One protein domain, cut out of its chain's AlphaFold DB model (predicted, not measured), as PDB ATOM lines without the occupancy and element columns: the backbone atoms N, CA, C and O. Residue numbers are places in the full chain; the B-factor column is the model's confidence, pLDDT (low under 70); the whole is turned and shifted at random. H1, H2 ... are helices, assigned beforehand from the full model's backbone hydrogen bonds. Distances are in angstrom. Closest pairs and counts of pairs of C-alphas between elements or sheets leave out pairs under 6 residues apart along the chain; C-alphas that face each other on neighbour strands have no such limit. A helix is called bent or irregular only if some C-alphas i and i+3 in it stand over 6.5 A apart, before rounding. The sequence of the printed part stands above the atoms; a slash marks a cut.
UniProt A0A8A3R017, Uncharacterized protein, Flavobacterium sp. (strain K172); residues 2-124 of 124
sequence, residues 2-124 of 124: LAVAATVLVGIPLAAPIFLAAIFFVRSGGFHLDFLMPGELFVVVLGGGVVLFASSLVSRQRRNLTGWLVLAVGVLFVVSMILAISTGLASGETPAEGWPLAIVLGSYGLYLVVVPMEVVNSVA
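This is residues 2 to 124 of the 124 residues of an uncharacterized protein of Flavobacterium sp. (strain K172) (UniProt A0A8A3R017). An up-and-down bundle of four is made by H3, H4, H5 and H1a, one arm of the bent helix H1; the other arm, H1b, angles away. The 123 printed residues include five named helices, H1 to H5 in order, all helix by class; the whole is only just compact, close to loose, radius of gyration of the C-alphas 16.1 A, spans 48 by 37 by 18 A.

By its hydrogen bonds H1, residues 2 to 28, was assigned as one helix, but it is bent: C-alphas 14 and 17 are 6.8 A apart. Its arms H1a, residues 2 to 14, and H1b, residues 17 to 28, stand at a steep tilt of 46 degrees. H1a touches H3, residues 42 to 59, opposite ways; their closest C-alphas, Ala 6 and Gly 48, are 4.6 A apart. H4, residues 63 to 86, and H5, residues 98 to 123, form a hairpin; their closest C-alphas, Ser 80 and Val 104, are 4.9 A apart. H1a touches H2, residues 37 to 40, with residues 13 to 14 alone; the closest C-alphas, Pro 13 and Pro 38, are 4.7 A apart. Every O i to N i+4 pair is within hydrogen-bond range in H1b, H3 and H4, 7 of 9 in H1a and 21 of 22 in H5.

H1a begins at C-alpha 2 (27.979, 20.750, 24.633); H5, 38.8 A long, ends at C-alpha 123 (28.378, 26.635, 33.952).

The printed part has no cut; the link H4 to H5 is long; residue 124 is under 70 in pLDDT.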
ATOM      1  N   LEU A   2      27.111  21.785  24.037       76.12
ATOM      2  CA  LEU A   2      27.979  20.750  24.633       76.12
ATOM      3  C   LEU A   2      28.006  20.769  26.171       76.12
ATOM      4  O   LEU A   2      27.855  19.719  26.778       76.12
ATOM      5  N   ALA A   3      28.111  21.950  26.791       76.12
ATOM      6  CA  ALA A   3      28.097  22.074  28.252       76.12
ATOM      7  C   ALA A   3      26.797  21.535  28.877       76.12
ATOM      8  O   ALA A   3      26.855  20.737  29.798       76.12
ATOM      9  N   VAL A   4      25.629  21.877  28.317       81.06
ATOM     10  CA  VAL A   4      24.325  21.387  28.806       81.06
ATOM     11  C   VAL A   4      24.215  19.868  28.673       81.06
ATOM     12  O   VAL A   4      23.808  19.199  29.616       81.06
ATOM     13  N   ALA A   5      24.605  19.311  27.523       83.06
ATOM     14  CA  ALA A   5      24.593  17.864  27.314       83.06
ATOM     15  C   ALA A   5      25.510  17.142  28.315       83.06
ATOM     16  O   ALA A   5      25.133  16.118  28.877       83.06
ATOM     17  N   ALA A   6      26.685  17.708  28.582       82.44
ATOM     18  CA  ALA A   6      27.635  17.159  29.535       82.44
ATOM     19  C   ALA A   6      27.159  17.294  30.990       82.44
ATOM     20  O   ALA A   6      27.285  16.344  31.751       82.44
ATOM     21  N   THR A   7      26.517  18.407  31.362       85.50
ATOM     22  CA  THR A   7      25.843  18.563  32.660       85.50
ATOM     23  C   THR A   7      24.780  17.488  32.873       85.50
ATOM     24  O   THR A   7      24.726  16.892  33.944       85.50
ATOM     25  N   VAL A   8      23.958  17.203  31.857       87.50
ATOM     26  CA  VAL A   8      22.961  16.123  31.933       87.50
ATOM     27  C   VAL A   8      23.651  14.770  32.096       87.50
ATOM     28  O   VAL A   8      23.248  13.984  32.949       87.50
ATOM     29  N   LEU A   9      24.716  14.516  31.331       87.19
ATOM     30  CA  LEU A   9      25.444  13.251  31.382       87.19
ATOM     31  C   LEU A   9      26.070  13.000  32.765       87.19
ATOM     32  O   LEU A   9      25.889  11.923  33.317       87.19
ATOM     33  N   VAL A  10      26.725  14.005  33.357       88.25
ATOM     34  CA  VAL A  10      27.298  13.925  34.715       88.25
ATOM     35  C   VAL A  10      26.210  13.896  35.800       88.25
ATOM     36  O   VAL A  10      26.383  13.271  36.845       88.25
ATOM     37  N   GLY A  11      25.068  14.543  35.558       88.56
ATOM     38  CA  GLY A  11      23.947  14.580  36.495       88.56
ATOM     39  C   GLY A  11      23.214  13.245  36.639       88.56
ATOM     40  O   GLY A  11      22.718  12.952  37.725       88.56
ATOM     41  N   ILE A  12      23.168  12.418  35.585       89.81
ATOM     42  CA  ILE A  12      22.489  11.110  35.610       89.81
ATOM     43  C   ILE A  12      23.034  10.217  36.743       89.81
ATOM     44  O   ILE A  12      22.229   9.799  37.574       89.81
ATOM     45  N   PRO A  13      24.353   9.962  36.852       90.69
ATOM     46  CA  PRO A  13      24.930   9.163  37.934       90.69
ATOM     47  C   PRO A  13      24.625   9.670  39.346       90.69
ATOM     48  O   PRO A  13      24.441   8.861  40.248       90.69
ATOM     49  N   LEU A  14      24.536  10.990  39.544       90.31
ATOM     50  CA  LEU A  14      24.214  11.585  40.847       90.31
ATOM     51  C   LEU A  14      22.726  11.457  41.195       90.31
ATOM     52  O   LEU A  14      22.367  11.282  42.358       90.31
ATOM     53  N   ALA A  15      21.854  11.553  40.194       91.38
ATOM     54  CA  ALA A  15      20.413  11.504  40.390       91.38
ATOM     55  C   ALA A  15      19.867  10.068  40.448       91.38
ATOM     56  O   ALA A  15      18.894   9.809  41.160       91.38
ATOM     57  N   ALA A  16      20.490   9.137  39.721       91.75
ATOM     58  CA  ALA A  16      20.096   7.733  39.635       91.75
ATOM     59  C   ALA A  16      19.813   7.079  41.002       91.75
ATOM     60  O   ALA A  16      18.706   6.558  41.152       91.75
ATOM     61  N   PRO A  17      20.693   7.156  42.023       92.38
ATOM     62  CA  PRO A  17      20.433   6.501  43.303       92.38
ATOM     63  C   PRO A  17      19.210   7.068  44.032       92.38
ATOM     64  O   PRO A  17      18.457   6.316  44.644       92.38
ATOM     65  N   ILE A  18      18.948   8.374  43.911       92.25
ATOM     66  CA  ILE A  18      17.780   9.029  44.520       92.25
ATOM     67  C   ILE A  18      16.495   8.575  43.821       92.25
ATOM     68  O   ILE A  18      15.523   8.198  44.479       92.25
ATOM     69  N   PHE A  19      16.488   8.584  42.486       91.69
ATOM     70  CA  PHE A  19      15.333   8.154  41.699       91.69
ATOM     71  C   PHE A  19      15.020   6.674  41.911       91.69
ATOM     72  O   PHE A  19      13.856   6.316  42.102       91.69
ATOM     73  N   LEU A  20      16.040   5.815  41.911       90.31
ATOM     74  CA  LEU A  20      15.852   4.384  42.113       90.31
ATOM     75  C   LEU A  20      15.372   4.087  43.535       90.31
ATOM     76  O   LEU A  20      14.399   3.347  43.694       90.31
ATOM     77  N   ALA A  21      15.957   4.733  44.550       89.50
ATOM     78  CA  ALA A  21      15.495   4.620  45.931       89.50
ATOM     79  C   ALA A  21      14.022   5.033  46.075       89.50
ATOM     80  O   ALA A  21      13.252   4.332  46.729       89.50
ATOM     81  N   ALA A  22      13.594   6.117  45.420       89.50
ATOM     82  CA  ALA A  22      12.197   6.552  45.431       89.50
ATOM     83  C   ALA A  22      11.257   5.537  44.751       89.50
ATOM     84  O   ALA A  22      10.193   5.223  45.284       89.50
ATOM     85  N   ILE A  23      11.651   4.983  43.597       89.19
ATOM     86  CA  ILE A  23      10.865   3.964  42.886       89.19
ATOM     87  C   ILE A  23      10.710   2.700  43.742       89.19
ATOM     88  O   ILE A  23       9.597   2.184  43.879       89.19
ATOM     89  N   PHE A  24      11.801   2.202  44.330       87.50
ATOM     90  CA  PHE A  24      11.776   1.012  45.184       87.50
ATOM     91  C   PHE A  24      11.040   1.251  46.502       87.50
ATOM     92  O   PHE A  24      10.329   0.362  46.971       87.50
ATOM     93  N   PHE A  25      11.110   2.457  47.058       89.44
ATOM     94  CA  PHE A  25      10.329   2.810  48.236       89.44
ATOM     95  C   PHE A  25       8.824   2.678  47.974       89.44
ATOM     96  O   PHE A  25       8.115   2.039  48.748       89.44
ATOM     97  N   VAL A  26       8.345   3.194  46.837       89.62
ATOM     98  CA  VAL A  26       6.924   3.114  46.461       89.62
ATOM     99  C   VAL A  26       6.499   1.684  46.106       89.62
ATOM    100  O   VAL A  26       5.380   1.284  46.418       89.62
ATOM    101  N   ARG A  27       7.364   0.903  45.446       87.56
ATOM    102  CA  ARG A  27       7.009  -0.439  44.945       87.56
ATOM    103  C   ARG A  27       7.152  -1.554  45.974       87.56
ATOM    104  O   ARG A  27       6.341  -2.473  45.978       87.56
ATOM    105  N   SER A  28       8.196  -1.504  46.793       80.75
ATOM    106  CA  SER A  28       8.584  -2.586  47.707       80.75
ATOM    107  C   SER A  28       8.530  -2.195  49.186       80.75
ATOM    108  O   SER A  28       8.810  -3.032  50.038       80.75
ATOM    109  N   GLY A  29       8.174  -0.946  49.515       78.88
ATOM    110  CA  GLY A  29       8.040  -0.459  50.896       78.88
ATOM    111  C   GLY A  29       9.363  -0.269  51.650       78.88
ATOM    112  O   GLY A  29       9.359   0.222  52.776       78.88
ATOM    113  N   GLY A  30      10.497  -0.634  51.045       79.88
ATOM    114  CA  GLY A  30      11.836  -0.456  51.599       79.88
ATOM    115  C   GLY A  30      12.566   0.719  50.952       79.88
ATOM    116  O   GLY A  30      12.608   0.829  49.729       79.88
ATOM    117  N   PHE A  31      13.163   1.588  51.771       83.69
ATOM    118  CA  PHE A  31      14.072   2.634  51.300       83.69
ATOM    119  C   PHE A  31      15.497   2.076  51.248       83.69
ATOM    120  O   PHE A  31      16.088   1.792  52.289       83.69
ATOM    121  N   HIS A  32      16.041   1.909  50.043       84.88
ATOM    122  CA  HIS A  32      17.419   1.468  49.836       84.88
ATOM    123  C   HIS A  32      18.136   2.478  48.941       84.88
ATOM    124  O   HIS A  32      17.872   2.549  47.741       84.88
ATOM    125  N   LEU A  33      18.990   3.303  49.547       87.94
ATOM    126  CA  LEU A  33      19.803   4.279  48.832       87.94
ATOM    127  C   LEU A  33      21.162   3.662  48.518       87.94
ATOM    128  O   LEU A  33      22.023   3.567  49.392       87.94
ATOM    129  N   ASP A  34      21.347   3.273  47.264       89.31
ATOM    130  CA  ASP A  34      22.626   2.766  46.783       89.31
ATOM    131  C   ASP A  34      23.573   3.928  46.462       89.31
ATOM    132  O   ASP A  34      23.577   4.489  45.368       89.31
ATOM    133  N   PHE A  35      24.368   4.331  47.448       88.62
ATOM    134  CA  PHE A  35      25.317   5.428  47.291       88.62
ATOM    135  C   PHE A  35      26.562   5.054  46.468       88.62
ATOM    136  O   PHE A  35      27.345   5.952  46.175       88.62
ATOM    137  N   LEU A  36      26.761   3.779  46.099       90.69
ATOM    138  CA  LEU A  36      27.893   3.314  45.283       90.69
ATOM    139  C   LEU A  36      27.616   3.423  43.777       90.69
ATOM    140  O   LEU A  36      28.556   3.510  42.980       90.69
ATOM    141  N   MET A  37      26.341   3.514  43.391       92.88
ATOM    142  CA  MET A  37      25.873   3.631  42.006       92.88
ATOM    143  C   MET A  37      26.568   4.725  41.161       92.88
ATOM    144  O   MET A  37      26.887   4.465  39.997       92.88
ATOM    145  N   PRO A  38      26.906   5.925  41.684       92.25
ATOM    146  CA  PRO A  38      27.692   6.900  40.922       92.25
ATOM    147  C   PRO A  38      29.070   6.381  40.485       92.25
ATOM    148  O   PRO A  38      29.633   6.869  39.508       92.25
ATOM    149  N   GLY A  39      29.630   5.410  41.211       91.44
ATOM    150  CA  GLY A  39      30.871   4.720  40.866       91.44
ATOM    151  C   GLY A  39      30.664   3.637  39.806       91.44
ATOM    152  O   GLY A  39      31.489   3.488  38.911       91.44
ATOM    153  N   GLU A  40      29.531   2.935  39.834       92.00
ATOM    154  CA  GLU A  40      29.154   1.972  38.785       92.00
ATOM    155  C   GLU A  40      28.978   2.665  37.428       92.00
ATOM    156  O   GLU A  40      29.365   2.149  36.380       92.00
ATOM    157  N   LEU A  41      28.451   3.890  37.458       92.94
ATOM    158  CA  LEU A  41      28.275   4.750  36.293       92.94
ATOM    159  C   LEU A  41      29.489   5.660  36.033       92.94
ATOM    160  O   LEU A  41      29.369   6.657  35.317       92.94
ATOM    161  N   PHE A  42      30.673   5.326  36.559       92.38
ATOM    162  CA  PHE A  42      31.881   6.146  36.424       92.38
ATOM    163  C   PHE A  42      32.239   6.467  34.967       92.38
ATOM    164  O   PHE A  42      32.660   7.581  34.673       92.38
ATOM    165  N   VAL A  43      32.026   5.543  34.023       91.12
ATOM    166  CA  VAL A  43      32.279   5.803  32.590       91.12
ATOM    167  C   VAL A  43      31.404   6.948  32.068       91.12
ATOM    168  O   VAL A  43      31.860   7.758  31.260       91.12
ATOM    169  N   VAL A  44      30.166   7.053  32.559       93.06
ATOM    170  CA  VAL A  44      29.238   8.141  32.226       93.06
ATOM    171  C   VAL A  44      29.716   9.454  32.850       93.06
ATOM    172  O   VAL A  44      29.763  10.470  32.156       93.06
ATOM    173  N   VAL A  45      30.138   9.425  34.121       92.88
ATOM    174  CA  VAL A  45      30.718  10.587  34.822       92.88
ATOM    175  C   VAL A  45      31.965  11.098  34.099       92.88
ATOM    176  O   VAL A  45      32.035  12.274  33.748       92.88
ATOM    177  N   LEU A  46      32.923  10.215  33.811       92.38
ATOM    178  CA  LEU A  46      34.175  10.554  33.140       92.38
ATOM    179  C   LEU A  46      33.931  11.048  31.711       92.38
ATOM    180  O   LEU A  46      34.525  12.040  31.295       92.38
ATOM    181  N   GLY A  47      33.038  10.392  30.965       92.12
ATOM    182  CA  GLY A  47      32.650  10.828  29.625       92.12
ATOM    183  C   GLY A  47      32.053  12.236  29.635       92.12
ATOM    184  O   GLY A  47      32.457  13.085  28.842       92.12
ATOM    185  N   GLY A  48      31.150  12.514  30.578       90.56
ATOM    186  CA  GLY A  48      30.600  13.849  30.790       90.56
ATOM    187  C   GLY A  48      31.674  14.875  31.137       90.56
ATOM    188  O   GLY A  48      31.721  15.931  30.507       90.56
ATOM    189  N   GLY A  49      32.592  14.538  32.044       89.62
ATOM    190  CA  GLY A  49      33.666  15.444  32.435       89.62
ATOM    191  C   GLY A  49      34.667  15.744  31.314       89.62
ATOM    192  O   GLY A  49      35.073  16.886  31.106       89.62
ATOM    193  N   VAL A  50      34.986  14.761  30.467       91.88
ATOM    194  CA  VAL A  50      35.800  14.989  29.260       91.88
ATOM    195  C   VAL A  50      35.107  15.964  28.302       91.88
ATOM    196  O   VAL A  50      35.762  16.858  27.757       91.88
ATOM    197  N   VAL A  51      33.787  15.849  28.117       90.25
ATOM    198  CA  VAL A  51      33.021  16.796  27.289       90.25
ATOM    199  C   VAL A  51      32.970  18.185  27.940       90.25
ATOM    200  O   VAL A  51      33.111  19.186  27.228       90.25
ATOM    201  N   LEU A  52      32.848  18.280  29.271       87.06
ATOM    202  CA  LEU A  52      32.947  19.550  30.003       87.06
ATOM    203  C   LEU A  52      34.315  20.199  29.812       87.06
ATOM    204  O   LEU A  52      34.393  21.375  29.444       87.06
ATOM    205  N   PHE A  53      35.396  19.439  29.962       87.81
ATOM    206  CA  PHE A  53      36.739  19.934  29.709       87.81
ATOM    207  C   PHE A  53      36.898  20.408  28.268       87.81
ATOM    208  O   PHE A  53      37.323  21.545  28.061       87.81
ATOM    209  N   ALA A  54      36.479  19.614  27.279       87.44
ATOM    210  CA  ALA A  54      36.505  20.008  25.874       87.44
ATOM    211  C   ALA A  54      35.730  21.316  25.631       87.44
ATOM    212  O   ALA A  54      36.210  22.194  24.914       87.44
ATOM    213  N   SER A  55      34.581  21.502  26.285       83.19
ATOM    214  CA  SER A  55      33.819  22.752  26.194       83.19
ATOM    215  C   SER A  55      34.573  23.952  26.791       83.19
ATOM    216  O   SER A  55      34.569  25.030  26.194       83.19
ATOM    217  N   SER A  56      35.310  23.749  27.892       83.00
ATOM    218  CA  SER A  56      36.155  24.780  28.517       83.00
ATOM    219  C   SER A  56      37.358  25.179  27.651       83.00
ATOM    220  O   SER A  56      37.821  26.321  27.701       83.00
ATOM    221  N   LEU A  57      37.852  24.263  26.804       83.31
ATOM    222  CA  LEU A  57      38.892  24.566  25.812       83.31
ATOM    223  C   LEU A  57      38.388  25.557  24.767       83.31
ATOM    224  O   LEU A  57      39.110  26.482  24.393       83.31
ATOM    225  N   VAL A  58      37.150  25.352  24.313       82.00
ATOM    226  CA  VAL A  58      36.510  26.173  23.283       82.00
ATOM    227  C   VAL A  58      36.155  27.551  23.837       82.00
ATOM    228  O   VAL A  58      36.416  28.552  23.176       82.00
ATOM    229  N   SER A  59      35.622  27.627  25.061       77.38
ATOM    230  CA  SER A  59      35.255  28.902  25.694       77.38
ATOM    231  C   SER A  59      36.445  29.674  26.280       77.38
ATOM    232  O   SER A  59      36.296  30.840  26.636       77.38
ATOM    233  N   ARG A  60      37.627  29.043  26.394       74.62
ATOM    234  CA  ARG A  60      38.846  29.556  27.064       74.62
ATOM    235  C   ARG A  60      38.641  29.988  28.522       74.62
ATOM    236  O   ARG A  60      39.524  30.615  29.107       74.62
ATOM    237  N   GLN A  61      37.520  29.629  29.134       72.69
ATOM    238  CA  GLN A  61      37.161  30.033  30.486       72.69
ATOM    239  C   GLN A  61      37.435  28.887  31.464       72.69
ATOM    240  O   GLN A  61      37.074  27.743  31.205       72.69
ATOM    241  N   ARG A  62      38.126  29.188  32.574       77.81
ATOM    242  CA  ARG A  62      38.425  28.262  33.694       77.81
ATOM    243  C   ARG A  62      39.031  26.894  33.316       77.81
ATOM    244  O   ARG A  62      39.051  25.995  34.152       77.81
ATOM    245  N   ARG A  63      39.614  26.753  32.118       81.12
ATOM    246  CA  ARG A  63      40.208  25.508  31.586       81.12
ATOM    247  C   ARG A  63      41.106  24.777  32.584       81.12
ATOM    248  O   ARG A  63      40.996  23.562  32.715       81.12
ATOM    249  N   ASN A  64      42.002  25.499  33.262       86.62
ATOM    250  CA  ASN A  64      42.927  24.880  34.214       86.62
ATOM    251  C   ASN A  64      42.168  24.224  35.369       86.62
ATOM    252  O   ASN A  64      42.438  23.075  35.693       86.62
ATOM    253  N   LEU A  65      41.187  24.924  35.946       88.62
ATOM    254  CA  LEU A  65      40.389  24.397  37.048       88.62
ATOM    255  C   LEU A  65      39.527  23.212  36.595       88.62
ATOM    256  O   LEU A  65      39.530  22.187  37.261       88.62
ATOM    257  N   THR A  66      38.872  23.300  35.431       88.44
ATOM    258  CA  THR A  66      38.093  22.179  34.876       88.44
ATOM    259  C   THR A  66      38.968  20.951  34.622       88.44
ATOM    260  O   THR A  66      38.580  19.844  34.971       88.44
ATOM    261  N   GLY A  67      40.179  21.132  34.083       91.12
ATOM    262  CA  GLY A  67      41.121  20.028  33.881       91.12
ATOM    263  C   GLY A  67      41.548  19.361  35.189       91.12
ATOM    264  O   GLY A  67      41.586  18.135  35.264       91.12
ATOM    265  N   TRP A  68      41.818  20.152  36.234       95.31
ATOM    266  CA  TRP A  68      42.136  19.619  37.563       95.31
ATOM    267  C   TRP A  68      40.962  18.874  38.197       95.31
ATOM    268  O   TRP A  68      41.186  17.846  38.829       95.31
ATOM    269  N   LEU A  69      39.729  19.351  38.008       93.69
ATOM    270  CA  LEU A  69      38.531  18.690  38.526       93.69
ATOM    271  C   LEU A  69      38.287  17.349  37.822       93.69
ATOM    272  O   LEU A  69      38.158  16.343  38.512       93.69
ATOM    273  N   VAL A  70      38.361  17.292  36.487       93.31
ATOM    274  CA  VAL A  70      38.257  16.025  35.732       93.31
ATOM    275  C   VAL A  70      39.333  15.029  36.160       93.31
ATOM    276  O   VAL A  70      39.055  13.846  36.364       93.31
ATOM    277  N   LEU A  71      40.574  15.499  36.331       95.69
ATOM    278  CA  LEU A  71      41.659  14.648  36.809       95.69
ATOM    279  C   LEU A  71      41.378  14.135  38.226       95.69
ATOM    280  O   LEU A  71      41.565  12.949  38.489       95.69
ATOM    281  N   ALA A  72      40.913  15.003  39.126       95.69
ATOM    282  CA  ALA A  72      40.574  14.635  40.493       95.69
ATOM    283  C   ALA A  72      39.442  13.599  40.545       95.69
ATOM    284  O   ALA A  72      39.570  12.631  41.287       95.69
ATOM    285  N   VAL A  73      38.393  13.739  39.723       94.56
ATOM    286  CA  VAL A  73      37.319  12.737  39.579       94.56
ATOM    287  C   VAL A  73      37.908  11.365  39.240       94.56
ATOM    288  O   VAL A  73      37.622  10.384  39.924       94.56
ATOM    289  N   GLY A  74      38.772  11.301  38.221       94.94
ATOM    290  CA  GLY A  74      39.402  10.049  37.807       94.94
ATOM    291  C   GLY A  74      40.314   9.453  38.880       94.94
ATOM    292  O   GLY A  74      40.206   8.270  39.200       94.94
ATOM    293  N   VAL A  75      41.190  10.270  39.466       96.94
ATOM    294  CA  VAL A  75      42.157   9.821  40.477       96.94
ATOM    295  C   VAL A  75      41.457   9.354  41.748       96.94
ATOM    296  O   VAL A  75      41.773   8.276  42.237       96.94
ATOM    297  N   LEU A  76      40.501  10.121  42.279       96.50
ATOM    298  CA  LEU A  76      39.804   9.779  43.522       96.50
ATOM    299  C   LEU A  76      39.024   8.471  43.390       96.50
ATOM    300  O   LEU A  76      39.103   7.626  44.281       96.50
ATOM    301  N   PHE A  77      38.339   8.268  42.260       95.81
ATOM    302  CA  PHE A  77      37.637   7.016  42.001       95.81
ATOM    303  C   PHE A  77      38.608   5.833  41.905       95.81
ATOM    304  O   PHE A  77      38.454   4.852  42.635       95.81
ATOM    305  N   VAL A  78      39.655   5.940  41.080       96.25
ATOM    306  CA  VAL A  78      40.642   4.860  40.904       96.25
ATOM    307  C   VAL A  78      41.356   4.533  42.214       96.25
ATOM    308  O   VAL A  78      41.514   3.360  42.544       96.25
ATOM    309  N   VAL A  79      41.742   5.545  42.995       96.50
ATOM    310  CA  VAL A  79      42.350   5.355  44.318       96.50
ATOM    311  C   VAL A  79      41.387   4.629  45.252       96.50
ATOM    312  O   VAL A  79      41.796   3.650  45.870       96.50
ATOM    313  N   SER A  80      40.114   5.037  45.318       95.75
ATOM    314  CA  SER A  80      39.117   4.360  46.160       95.75
ATOM    315  C   SER A  80      38.964   2.879  45.792       95.75
ATOM    316  O   SER A  80      38.932   2.021  46.674       95.75
ATOM    317  N   MET A  81      38.979   2.564  44.491       95.19
ATOM    318  CA  MET A  81      38.847   1.201  43.980       95.19
ATOM    319  C   MET A  81      40.089   0.356  44.287       95.19
ATOM    320  O   MET A  81      39.971  -0.761  44.785       95.19
ATOM    321  N   ILE A  82      41.288   0.893  44.040       97.12
ATOM    322  CA  ILE A  82      42.551   0.208  44.351       97.12
ATOM    323  C   ILE A  82      42.657  -0.059  45.853       97.12
ATOM    324  O   ILE A  82      43.057  -1.153  46.253       97.12
ATOM    325  N   LEU A  83      42.278   0.906  46.693       95.94
ATOM    326  CA  LEU A  83      42.256   0.731  48.142       95.94
ATOM    327  C   LEU A  83      41.270  -0.361  48.560       95.94
ATOM    328  O   LEU A  83      41.648  -1.237  49.332       95.94
ATOM    329  N   ALA A  84      40.052  -0.373  48.015       95.69
ATOM    330  CA  ALA A  84      39.070  -1.414  48.312       95.69
ATOM    331  C   ALA A  84      39.566  -2.818  47.920       95.69
ATOM    332  O   ALA A  84      39.374  -3.772  48.670       95.69
ATOM    333  N   ILE A  85      40.251  -2.947  46.779       96.12
ATOM    334  CA  ILE A  85      40.819  -4.221  46.312       96.12
ATOM    335  C   ILE A  85      41.998  -4.652  47.194       96.12
ATOM    336  O   ILE A  85      42.018  -5.763  47.711       96.12
ATOM    337  N   SER A  86      42.979  -3.769  47.388       96.69
ATOM    338  CA  SER A  86      44.228  -4.076  48.110       96.69
ATOM    339  C   SER A  86      44.042  -4.342  49.602       96.69
ATOM    340  O   SER A  86      44.865  -5.024  50.207       96.69
ATOM    341  N   THR A  87      42.974  -3.821  50.199       95.25
ATOM    342  CA  THR A  87      42.636  -4.062  51.607       95.25
ATOM    343  C   THR A  87      41.748  -5.288  51.805       95.25
ATOM    344  O   THR A  87      41.431  -5.604  52.946       95.25
ATOM    345  N   GLY A  88      41.322  -5.971  50.735       93.81
ATOM    346  CA  GLY A  88      40.404  -7.115  50.811       93.81
ATOM    347  C   GLY A  88      38.940  -6.741  51.079       93.81
ATOM    348  O   GLY A  88      38.095  -7.626  51.191       93.81
ATOM    349  N   LEU A  89      38.614  -5.442  51.144       94.06
ATOM    350  CA  LEU A  89      37.246  -4.941  51.337       94.06
ATOM    351  C   LEU A  89      36.342  -5.322  50.159       94.06
ATOM    352  O   LEU A  89      35.182  -5.672  50.350       94.06
ATOM    353  N   ALA A  90      36.880  -5.274  48.938       92.19
ATOM    354  CA  ALA A  90      36.142  -5.619  47.727       92.19
ATOM    355  C   ALA A  90      35.862  -7.129  47.603       92.19
ATOM    356  O   ALA A  90      34.858  -7.506  47.002       92.19
ATOM    357  N   SER A  91      36.732  -7.988  48.152       92.50
ATOM    358  CA  SER A  91      36.550  -9.448  48.158       92.50
ATOM    359  C   SER A  91      35.816  -9.964  49.400       92.50
ATOM    360  O   SER A  91      35.412 -11.125  49.427       92.50
ATOM    361  N   GLY A  92      35.619  -9.117  50.418       91.56
ATOM    362  CA  GLY A  92      35.024  -9.501  51.700       91.56
ATOM    363  C   GLY A  92      35.971 -10.281  52.617       91.56
ATOM    364  O   GLY A  92      35.526 -10.844  53.614       91.56
ATOM    365  N   GLU A  93      37.268 -10.327  52.294       93.75
ATOM    366  CA  GLU A  93      38.303 -10.938  53.140       93.75
ATOM    367  C   GLU A  93      38.528 -10.144  54.428       93.75
ATOM    368  O   GLU A  93      38.856 -10.718  55.468       93.75
ATOM    369  N   THR A  94      38.337  -8.825  54.365       92.56
ATOM    370  CA  THR A  94      38.354  -7.952  55.534       92.56
ATOM    371  C   THR A  94      36.938  -7.498  55.888       92.56
ATOM    372  O   THR A  94      36.162  -7.133  54.998       92.56
ATOM    373  N   PRO A  95      36.570  -7.502  57.184       91.94
ATOM    374  CA  PRO A  95      35.301  -6.940  57.624       91.94
ATOM    375  C   PRO A  95      35.180  -5.470  57.207       91.94
ATOM    376  O   PRO A  95      36.162  -4.722  57.230       91.94
ATOM    377  N   ALA A  96      33.968  -5.043  56.848       91.62
ATOM    378  CA  ALA A  96      33.673  -3.668  56.455       91.62
ATOM    379  C   ALA A  96      33.655  -2.722  57.672       91.62
ATOM    380  O   ALA A  96      32.614  -2.190  58.046       91.62
ATOM    381  N   GLU A  97      34.813  -2.532  58.308       93.38
ATOM    382  CA  GLU A  97      34.989  -1.695  59.494       93.38
ATOM    383  C   GLU A  97      36.405  -1.099  59.593       93.38
ATOM    384  O   GLU A  97      37.317  -1.428  58.832       93.38
ATOM    385  N   GLY A  98      36.595  -0.181  60.544       94.38
ATOM    386  CA  GLY A  98      37.905   0.383  60.868       94.38
ATOM    387  C   GLY A  98      38.477   1.352  59.827       94.38
ATOM    388  O   GLY A  98      37.765   1.995  59.053       94.38
ATOM    389  N   TRP A  99      39.805   1.501  59.852       95.44
ATOM    390  CA  TRP A  99      40.519   2.464  59.010       95.44
ATOM    391  C   TRP A  99      40.481   2.147  57.501       95.44
ATOM    392  O   TRP A  99      40.389   3.113  56.740       95.44
ATOM    393  N   PRO A 100      40.496   0.879  57.019       95.00
ATOM    394  CA  PRO A 100      40.428   0.604  55.583       95.00
ATOM    395  C   PRO A 100      39.124   1.129  54.983       95.00
ATOM    396  O   PRO A 100      39.140   1.829  53.968       95.00
ATOM    397  N   LEU A 101      38.005   0.884  55.676       95.44
ATOM    398  CA  LEU A 101      36.696   1.388  55.279       95.44
ATOM    399  C   LEU A 101      36.685   2.919  55.254       95.44
ATOM    400  O   LEU A 101      36.208   3.514  54.292       95.44
ATOM    401  N   ALA A 102      37.238   3.561  56.288       96.31
ATOM    402  CA  ALA A 102      37.259   5.017  56.388       96.31
ATOM    403  C   ALA A 102      38.014   5.681  55.223       96.31
ATOM    404  O   ALA A 102      37.550   6.692  54.699       96.31
ATOM    405  N   ILE A 103      39.144   5.118  54.779       96.00
ATOM    406  CA  ILE A 103      39.906   5.683  53.653       96.00
ATOM    407  C   ILE A 103      39.185   5.429  52.320       96.00
ATOM    408  O   ILE A 103      39.113   6.336  51.485       96.00
ATOM    409  N   VAL A 104      38.606   4.239  52.113       96.19
ATOM    410  CA  VAL A 104      37.814   3.939  50.904       96.19
ATOM    411  C   VAL A 104      36.603   4.867  50.811       96.19
ATOM    412  O   VAL A 104      36.437   5.557  49.808       96.19
ATOM    413  N   LEU A 105      35.804   4.970  51.875       95.50
ATOM    414  CA  LEU A 105      34.643   5.860  51.904       95.50
ATOM    415  C   LEU A 105      35.037   7.337  51.864       95.50
ATOM    416  O   LEU A 105      34.332   8.131  51.252       95.50
ATOM    417  N   GLY A 106      36.160   7.722  52.470       96.25
ATOM    418  CA  GLY A 106      36.662   9.093  52.422       96.25
ATOM    419  C   GLY A 106      37.072   9.507  51.009       96.25
ATOM    420  O   GLY A 106      36.650  10.553  50.521       96.25
ATOM    421  N   SER A 107      37.848   8.668  50.318       96.19
ATOM    422  CA  SER A 107      38.253   8.913  48.925       96.19
ATOM    423  C   SER A 107      37.063   8.882  47.961       96.19
ATOM    424  O   SER A 107      36.944   9.764  47.109       96.19
ATOM    425  N   TYR A 108      36.134   7.943  48.147       96.12
ATOM    426  CA  TYR A 108      34.897   7.879  47.372       96.12
ATOM    427  C   TYR A 108      33.961   9.069  47.651       96.12
ATOM    428  O   TYR A 108      33.395   9.657  46.734       96.12
ATOM    429  N   GLY A 109      33.839   9.493  48.909       96.12
ATOM    430  CA  GLY A 109      33.068  10.674  49.296       96.12
ATOM    431  C   GLY A 109      33.637  11.957  48.690       96.12
ATOM    432  O   GLY A 109      32.882  12.791  48.196       96.12
ATOM    433  N   LEU A 110      34.966  12.092  48.638       96.69
ATOM    434  CA  LEU A 110      35.614  13.188  47.914       96.69
ATOM    435  C   LEU A 110      35.295  13.140  46.419       96.69
ATOM    436  O   LEU A 110      34.977  14.178  45.845       96.69
ATOM    437  N   TYR A 111      35.316  11.958  45.797       95.69
ATOM    438  CA  TYR A 111      34.854  11.788  44.417       95.69
ATOM    439  C   TYR A 111      33.418  12.315  44.243       95.69
ATOM    440  O   TYR A 111      33.188  13.166  43.383       95.69
ATOM    441  N   LEU A 112      32.480  11.923  45.115       94.62
ATOM    442  CA  LEU A 112      31.087  12.386  45.066       94.62
ATOM    443  C   LEU A 112      30.933  13.907  45.211       94.62
ATOM    444  O   LEU A 112      29.972  14.467  44.693       94.62
ATOM    445  N   VAL A 113      31.855  14.580  45.902       95.62
ATOM    446  CA  VAL A 113      31.858  16.044  46.053       95.62
ATOM    447  C   VAL A 113      32.466  16.739  44.835       95.62
ATOM    448  O   VAL A 113      31.956  17.767  44.390       95.62
ATOM    449  N   VAL A 114      33.543  16.193  44.268       95.62
ATOM    450  CA  VAL A 114      34.245  16.809  43.131       95.62
ATOM    451  C   VAL A 114      33.396  16.764  41.858       95.62
ATOM    452  O   VAL A 114      33.380  17.743  41.113       95.62
ATOM    453  N   VAL A 115      32.642  15.685  41.632       92.44
ATOM    454  CA  VAL A 115      31.774  15.531  40.450       92.44
ATOM    455  C   VAL A 115      30.795  16.712  40.260       92.44
ATOM    456  O   VAL A 115      30.823  17.344  39.202       92.44
ATOM    457  N   PRO A 116      29.952  17.099  41.241       92.12
ATOM    458  CA  PRO A 116      29.076  18.261  41.094       92.12
ATOM    459  C   PRO A 116      29.841  19.594  41.073       92.12
ATOM    460  O   PRO A 116      29.390  20.531  40.413       92.12
ATOM    461  N   MET A 117      31.000  19.705  41.736       91.50
ATOM    462  CA  MET A 117      31.836  20.913  41.652       91.50
ATOM    463  C   MET A 117      32.341  21.164  40.228       91.50
ATOM    464  O   MET A 117      32.370  22.311  39.782       91.50
ATOM    465  N   GLU A 118      32.701  20.106  39.502       88.69
ATOM    466  CA  GLU A 118      33.083  20.187  38.093       88.69
ATOM    467  C   GLU A 118      31.955  20.772  37.237       88.69
ATOM    468  O   GLU A 118      32.169  21.717  36.470       88.69
ATOM    469  N   VAL A 119      30.736  20.267  37.436       87.12
ATOM    470  CA  VAL A 119      29.539  20.755  36.749       87.12
ATOM    471  C   VAL A 119      29.318  22.236  37.046       87.12
ATOM    472  O   VAL A 119      29.214  23.032  36.115       87.12
ATOM    473  N   VAL A 120      29.306  22.633  38.320       86.88
ATOM    474  CA  VAL A 120      29.091  24.035  38.718       86.88
ATOM    475  C   VAL A 120      30.158  24.950  38.116       86.88
ATOM    476  O   VAL A 120      29.833  26.013  37.590       86.88
ATOM    477  N   ASN A 121      31.425  24.530  38.125       84.44
ATOM    478  CA  ASN A 121      32.519  25.319  37.569       84.44
ATOM    479  C   ASN A 121      32.428  25.498  36.045       84.44
ATOM    480  O   ASN A 121      32.929  26.484  35.513       84.44
ATOM    481  N   SER A 122      31.816  24.550  35.339       73.44
ATOM    482  CA  SER A 122      31.671  24.606  33.881       73.44
ATOM    483  C   SER A 122      30.533  25.513  33.393       73.44
ATOM    484  O   SER A 122      30.530  25.913  32.228       73.44
ATOM    485  N   VAL A 123      29.574  25.832  34.270       73.00
ATOM    486  CA  VAL A 123      28.378  26.635  33.952       73.00
ATOM    487  C   VAL A 123      28.485  28.076  34.492       73.00
ATOM    488  O   VAL A 123      27.715  28.935  34.064       73.00
ATOM    489  N   ALA A 124      29.441  28.356  35.389       64.62
ATOM    490  CA  ALA A 124      29.652  29.651  36.057       64.62
ATOM    491  C   ALA A 124      30.823  30.481  35.498       64.62
ATOM    492  O   ALA A 124      30.784  31.722  35.646       64.62
TER     493      ALA A 124